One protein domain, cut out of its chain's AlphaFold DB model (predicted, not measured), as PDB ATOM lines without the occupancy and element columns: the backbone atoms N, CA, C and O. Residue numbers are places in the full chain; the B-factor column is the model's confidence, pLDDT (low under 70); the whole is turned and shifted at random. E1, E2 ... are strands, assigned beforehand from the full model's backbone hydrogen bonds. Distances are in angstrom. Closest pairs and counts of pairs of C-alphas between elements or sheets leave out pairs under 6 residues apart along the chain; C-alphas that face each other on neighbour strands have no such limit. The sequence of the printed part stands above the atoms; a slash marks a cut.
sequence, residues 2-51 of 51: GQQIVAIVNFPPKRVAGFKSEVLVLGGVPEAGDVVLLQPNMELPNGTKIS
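What this domain is: This is residues 2 to 51 of the 51 residues of the protein "Protein secretion chaperonin CsaA" of Bacillus cereus (UniProt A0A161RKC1). The domain has little regular structure: a looping chain with a small two-strand hairpin, E1 and E2, at one end, where residues 15 to 20 stick out. Short antiparallel pairings tie residues 7 to 8 to 24 to 25, and 27 to 28 to 36 to 37, where the chain folds back in a second loop. The printed part has 50 residues, with no named helix and two antiparallel strands, E1 then E2; the class is all strand, with 6 residues in named elements. It is loose, with a radius of gyration of the C-alphas of 12.6 A and spans of 35 by 27 by 22 A.

Where its parts are: E1 is residues 14 to 16, 6.6 A long, from C-alpha 14 at (39.007, -57.852, 2.967). E2 is residues 19 to 21, 6.4 A long, to C-alpha 21 at (36.080, -54.131, 4.690).

How they stand to each other: E1 and E2 form a hairpin with a tight link, their directions at 148 degrees. N 14 and O 21 are within hydrogen-bond range at 2.9 A.

The domain as a whole: The C-alphas farthest apart, of Gly 18 and Met 42, are 35.2 A apart. The printed part has no cut, and no printed residue is under 70 in pLDDT.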
ATOM      1  N   GLY A   2      32.465 -37.430  12.385       93.88
ATOM      2  CA  GLY A   2      32.558 -36.251  11.503       93.88
ATOM      3  C   GLY A   2      33.970 -35.882  11.025       93.88
ATOM      4  O   GLY A   2      34.139 -34.846  10.400       93.88
ATOM      5  N   GLN A   3      34.981 -36.712  11.302       96.25
ATOM      6  CA  GLN A   3      36.349 -36.486  10.818       96.25
ATOM      7  C   GLN A   3      36.490 -36.942   9.365       96.25
ATOM      8  O   GLN A   3      35.988 -38.010   9.002       96.25
ATOM      9  N   GLN A   4      37.195 -36.157   8.551       98.12
ATOM     10  CA  GLN A   4      37.561 -36.553   7.195       98.12
ATOM     11  C   GLN A   4      38.833 -37.397   7.216       98.12
ATOM     12  O   GLN A   4      39.784 -37.077   7.924       98.12
ATOM     13  N   ILE A   5      38.842 -38.469   6.427       98.19
ATOM     14  CA  ILE A   5      39.962 -39.406   6.320       98.19
ATOM     15  C   ILE A   5      40.348 -39.605   4.860       98.19
ATOM     16  O   ILE A   5      39.575 -39.293   3.952       98.19
ATOM     17  N   VAL A   6      41.527 -40.175   4.633       98.31
ATOM     18  CA  VAL A   6      41.953 -40.642   3.309       98.31
ATOM     19  C   VAL A   6      41.821 -42.161   3.239       98.31
ATOM     20  O   VAL A   6      42.216 -42.860   4.171       98.31
ATOM     21  N   ALA A   7      41.286 -42.693   2.138       98.38
ATOM     22  CA  ALA A   7      41.178 -44.132   1.931       98.38
ATOM     23  C   ALA A   7      41.386 -44.541   0.468       98.38
ATOM     24  O   ALA A   7      41.031 -43.807  -0.455       98.38
ATOM     25  N   ILE A   8      41.901 -45.753   0.266       98.19
ATOM     26  CA  ILE A   8      41.882 -46.440  -1.028       98.19
ATOM     27  C   ILE A   8      40.542 -47.167  -1.157       98.19
ATOM     28  O   ILE A   8      40.193 -47.984  -0.304       98.19
ATOM     29  N   VAL A   9      39.801 -46.874  -2.228       98.06
ATOM     30  CA  VAL A   9      38.413 -47.338  -2.425       98.06
ATOM     31  C   VAL A   9      38.252 -48.438  -3.478       98.06
ATOM     32  O   VAL A   9      37.145 -48.909  -3.708       98.06
ATOM     33  N   ASN A  10      39.332 -48.841  -4.149       97.00
ATOM     34  CA  ASN A  10      39.299 -49.781  -5.277       97.00
ATOM     35  C   ASN A  10      40.013 -51.112  -4.997       97.00
ATOM     36  O   ASN A  10      40.284 -51.868  -5.930       97.00
ATOM     37  N   PHE A  11      40.341 -51.407  -3.739       97.81
ATOM     38  CA  PHE A  11      40.875 -52.717  -3.386       97.81
ATOM     39  C   PHE A  11      39.775 -53.780  -3.322       97.81
ATOM     40  O   PHE A  11      38.637 -53.476  -2.957       97.81
ATOM     41  N   PRO A  12      40.101 -55.049  -3.639       96.88
ATOM     42  CA  PRO A  12      39.214 -56.157  -3.330       96.88
ATOM     43  C   PRO A  12      38.852 -56.152  -1.836       96.88
ATOM     44  O   PRO A  12      39.711 -55.862  -0.997       96.88
ATOM     45  N   PRO A  13      37.606 -56.493  -1.472       96.50
ATOM     46  CA  PRO A  13      37.173 -56.417  -0.088       96.50
ATOM     47  C   PRO A  13      37.910 -57.434   0.788       96.50
ATOM     48  O   PRO A  13      37.998 -58.618   0.455       96.50
ATOM     49  N   LYS A  14      38.375 -56.993   1.957       97.31
ATOM     50  CA  LYS A  14      39.007 -57.852   2.967       97.31
ATOM     51  C   LYS A  14      37.957 -58.338   3.961       97.31
ATOM     52  O   LYS A  14      37.176 -57.538   4.468       97.31
ATOM     53  N   ARG A  15      37.942 -59.634   4.280       96.81
ATOM     54  CA  ARG A  15      37.075 -60.188   5.332       96.81
ATOM     55  C   ARG A  15      37.851 -60.394   6.629       96.81
ATOM     56  O   ARG A  15      38.896 -61.034   6.613       96.81
ATOM     57  N   VAL A  16      37.330 -59.883   7.742       95.38
ATOM     58  CA  VAL A  16      37.896 -60.071   9.089       95.38
ATOM     59  C   VAL A  16      36.757 -60.420  10.038       95.38
ATOM     60  O   VAL A  16      35.807 -59.655  10.150       95.38
ATOM     61  N   ALA A  17      36.816 -61.592  10.679       96.00
ATOM     62  CA  ALA A  17      35.770 -62.075  11.593       96.00
ATOM     63  C   ALA A  17      34.330 -61.979  11.022       96.00
ATOM     64  O   ALA A  17      33.388 -61.646  11.730       96.00
ATOM     65  N   GLY A  18      34.160 -62.227   9.716       95.56
ATOM     66  CA  GLY A  18      32.868 -62.129   9.019       95.56
ATOM     67  C   GLY A  18      32.521 -60.737   8.475       95.56
ATOM     68  O   GLY A  18      31.721 -60.641   7.543       95.56
ATOM     69  N   PHE A  19      33.176 -59.677   8.955       97.00
ATOM     70  CA  PHE A  19      32.985 -58.311   8.471       97.00
ATOM     71  C   PHE A  19      33.703 -58.080   7.146       97.00
ATOM     72  O   PHE A  19      34.850 -58.491   6.971       97.00
ATOM     73  N   LYS A  20      33.026 -57.409   6.211       96.56
ATOM     74  CA  LYS A  20      33.565 -57.030   4.901       96.56
ATOM     75  C   LYS A  20      34.100 -55.595   4.968       96.56
ATOM     76  O   LYS A  20      33.320 -54.664   5.112       96.56
ATOM     77  N   SER A  21      35.413 -55.427   4.843       96.75
ATOM     78  CA  SER A  21      36.080 -54.131   4.690       96.75
ATOM     79  C   SER A  21      36.248 -53.826   3.208       96.75
ATOM     80  O   SER A  21      36.969 -54.542   2.515       96.75
ATOM     81  N   GLU A  22      35.576 -52.789   2.718       97.88
ATOM     82  CA  GLU A  22      35.569 -52.416   1.292       97.88
ATOM     83  C   GLU A  22      36.607 -51.346   0.944       97.88
ATOM     84  O   GLU A  22      36.901 -51.126  -0.227       97.88
ATOM     85  N   VAL A  23      37.189 -50.705   1.957       97.75
ATOM     86  CA  VAL A  23      38.191 -49.650   1.798       97.75
ATOM     87  C   VAL A  23      39.378 -49.893   2.723       97.75
ATOM     88  O   VAL A  23      39.256 -50.586   3.738       97.75
ATOM     89  N   LEU A  24      40.520 -49.299   2.381       97.81
ATOM     90  CA  LEU A  24      41.684 -49.197   3.261       97.81
ATOM     91  C   LEU A  24      41.855 -47.738   3.689       97.81
ATOM     92  O   LEU A  24      42.259 -46.915   2.871       97.81
ATOM     93  N   VAL A  25      41.563 -47.428   4.953       97.94
ATOM     94  CA  VAL A  25      41.840 -46.107   5.544       97.94
ATOM     95  C   VAL A  25      43.349 -45.949   5.735       97.94
ATOM     96  O   VAL A  25      44.004 -46.858   6.244       97.94
ATOM     97  N   LEU A  26      43.898 -44.813   5.307       98.00
ATOM     98  CA  LEU A  26      45.329 -44.528   5.349       98.00
ATOM     99  C   LEU A  26      45.724 -43.783   6.627       98.00
ATOM    100  O   LEU A  26      45.033 -42.873   7.090       98.00
ATOM    101  N   GLY A  27      46.888 -44.146   7.156       97.88
ATOM    102  CA  GLY A  27      47.511 -43.512   8.308       97.88
ATOM    103  C   GLY A  27      49.019 -43.747   8.317       97.88
ATOM    104  O   GLY A  27      49.508 -44.696   7.700       97.88
ATOM    105  N   GLY A  28      49.752 -42.872   8.999       98.25
ATOM    106  CA  GLY A  28      51.149 -43.104   9.348       98.25
ATOM    107  C   GLY A  28      51.254 -44.117  10.487       98.25
ATOM    108  O   GLY A  28      50.421 -44.113  11.388       98.25
ATOM    109  N   VAL A  29      52.274 -44.971  10.447       98.19
ATOM    110  CA  VAL A  29      52.536 -46.009  11.459       98.19
ATOM    111  C   VAL A  29      53.886 -45.688  12.103       98.19
ATOM    112  O   VAL A  29      54.913 -46.132  11.586       98.19
ATOM    113  N   PRO A  30      53.927 -44.838  13.146       96.69
ATOM    114  CA  PRO A  30      55.189 -44.439  13.767       96.69
ATOM    115  C   PRO A  30      55.835 -45.602  14.532       96.69
ATOM    116  O   PRO A  30      57.053 -45.750  14.508       96.69
ATOM    117  N   GLU A  31      55.017 -46.456  15.153       97.50
ATOM    118  CA  GLU A  31      55.443 -47.617  15.931       97.50
ATOM    119  C   GLU A  31      54.513 -48.814  15.687       97.50
ATOM    120  O   GLU A  31      53.399 -48.684  15.174       97.50
ATOM    121  N   ALA A  32      54.968 -50.015  16.049       96.50
ATOM    122  CA  ALA A  32      54.178 -51.228  15.881       96.50
ATOM    123  C   ALA A  32      52.913 -51.183  16.753       96.50
ATOM    124  O   ALA A  32      52.986 -51.157  17.977       96.50
ATOM    125  N   GLY A  33      51.749 -51.230  16.105       95.56
ATOM    126  CA  GLY A  33      50.453 -51.146  16.781       95.56
ATOM    127  C   GLY A  33      49.906 -49.725  16.930       95.56
ATOM    128  O   GLY A  33      48.779 -49.594  17.401       95.56
ATOM    129  N   ASP A  34      50.640 -48.697  16.486       97.00
ATOM    130  CA  ASP A  34      50.172 -47.308  16.466       97.00
ATOM    131  C   ASP A  34      49.811 -46.844  15.045       97.00
ATOM    132  O   ASP A  34      50.444 -47.235  14.063       97.00
ATOM    133  N   VAL A  35      48.772 -46.013  14.927       97.56
ATOM    134  CA  VAL A  35      48.295 -45.470  13.649       97.56
ATOM    135  C   VAL A  35      47.778 -44.044  13.829       97.56
ATOM    136  O   VAL A  35      46.789 -43.807  14.522       97.56
ATOM    137  N   VAL A  36      48.373 -43.102  13.096       97.88
ATOM    138  CA  VAL A  36      47.920 -41.708  12.998       97.88
ATOM    139  C   VAL A  36      47.213 -41.499  11.662       97.88
ATOM    140  O   VAL A  36      47.831 -41.624  10.606       97.88
ATOM    141  N   LEU A  37      45.916 -41.189  11.685       97.94
ATOM    142  CA  LEU A  37      45.106 -41.057  10.468       97.94
ATOM    143  C   LEU A  37      45.547 -39.879   9.595       97.94
ATOM    144  O   LEU A  37      45.810 -38.782  10.088       97.94
ATOM    145  N   LEU A  38      45.559 -40.097   8.279       98.00
ATOM    146  CA  LEU A  38      45.691 -39.006   7.320       98.00
ATOM    147  C   LEU A  38      44.355 -38.276   7.173       98.00
ATOM    148  O   LEU A  38      43.311 -38.905   6.981       98.00
ATOM    149  N   GLN A  39      44.417 -36.948   7.183       97.75
ATOM    150  CA  GLN A  39      43.285 -36.052   6.967       97.75
ATOM    151  C   GLN A  39      43.710 -34.888   6.058       97.75
ATOM    152  O   GLN A  39      44.885 -34.502   6.076       97.75
ATOM    153  N   PRO A  40      42.797 -34.314   5.260       97.38
ATOM    154  CA  PRO A  40      43.091 -33.078   4.550       97.38
ATOM    155  C   PRO A  40      43.291 -31.929   5.551       97.38
ATOM    156  O   PRO A  40      42.674 -31.897   6.613       97.38
ATOM    157  N   ASN A  41      44.154 -30.969   5.214       97.38
ATOM    158  CA  ASN A  41      44.419 -29.805   6.074       97.38
ATOM    159  C   ASN A  41      43.214 -28.846   6.181       97.38
ATOM    160  O   ASN A  41      43.122 -28.046   7.105       97.38
ATOM    161  N   MET A  42      42.296 -28.906   5.218       97.00
ATOM    162  CA  MET A  42      41.066 -28.120   5.179       97.00
ATOM    163  C   MET A  42      39.904 -29.020   4.778       97.00
ATOM    164  O   MET A  42      40.125 -30.061   4.154       97.00
ATOM    165  N   GLU A  43      38.679 -28.616   5.104       97.69
ATOM    166  CA  GLU A  43      37.504 -29.372   4.683       97.69
ATOM    167  C   GLU A  43      37.401 -29.435   3.156       97.69
ATOM    168  O   GLU A  43      37.566 -28.434   2.454       97.69
ATOM    169  N   LEU A  44      37.110 -30.629   2.649       97.94
ATOM    170  CA  LEU A  44      36.889 -30.889   1.228       97.94
ATOM    171  C   LEU A  44      35.559 -31.624   1.026       97.94
ATOM    172  O   LEU A  44      35.100 -32.323   1.928       97.94
ATOM    173  N   PRO A  45      34.926 -31.552  -0.155       98.31
ATOM    174  CA  PRO A  45      33.784 -32.408  -0.453       98.31
ATOM    175  C   PRO A  45      34.144 -33.897  -0.305       98.31
ATOM    176  O   PRO A  45      35.198 -34.348  -0.767       98.31
ATOM    177  N   ASN A  46      33.265 -34.684   0.317       98.12
ATOM    178  CA  ASN A  46      33.467 -36.130   0.447       98.12
ATOM    179  C   ASN A  46      33.567 -36.796  -0.935       98.12
ATOM    180  O   ASN A  46      32.751 -36.538  -1.817       98.12
ATOM    181  N   GLY A  47      34.567 -37.665  -1.109       98.00
ATOM    182  CA  GLY A  47      34.873 -38.297  -2.397       98.00
ATOM    183  C   GLY A  47      35.848 -37.505  -3.275       98.00
ATOM    184  O   GLY A  47      36.125 -37.932  -4.395       98.00
ATOM    185  N   THR A  48      36.402 -36.389  -2.781       98.38
ATOM    186  CA  THR A  48      37.500 -35.685  -3.460       98.38
ATOM    187  C   THR A  48      38.669 -36.644  -3.693       98.38
ATOM    188  O   THR A  48      39.179 -37.268  -2.761       98.38
ATOM    189  N   LYS A  49      39.086 -36.777  -4.956       98.00
ATOM    190  CA  LYS A  49      40.198 -37.645  -5.348       98.00
ATOM    191  C   LYS A  49      41.519 -37.064  -4.840       98.00
ATOM    192  O   LYS A  49      41.813 -35.901  -5.094       98.00
ATOM    193  N   ILE A  50      42.324 -37.903  -4.194       97.06
ATOM    194  CA  ILE A  50      43.722 -37.601  -3.872       97.06
ATOM    195  C   ILE A  50      44.594 -38.015  -5.066       97.06
ATOM    196  O   ILE A  50      44.392 -39.098  -5.626       97.06
ATOM    197  N   SER A  51      45.507 -37.135  -5.485       93.62
ATOM    198  CA  SER A  51      46.380 -37.291  -6.660       93.62
ATOM    199  C   SER A  51      47.844 -37.121  -6.305       93.62
ATOM    200  O   SER A  51      48.115 -36.165  -5.546       93.62
TER     201      SER A  51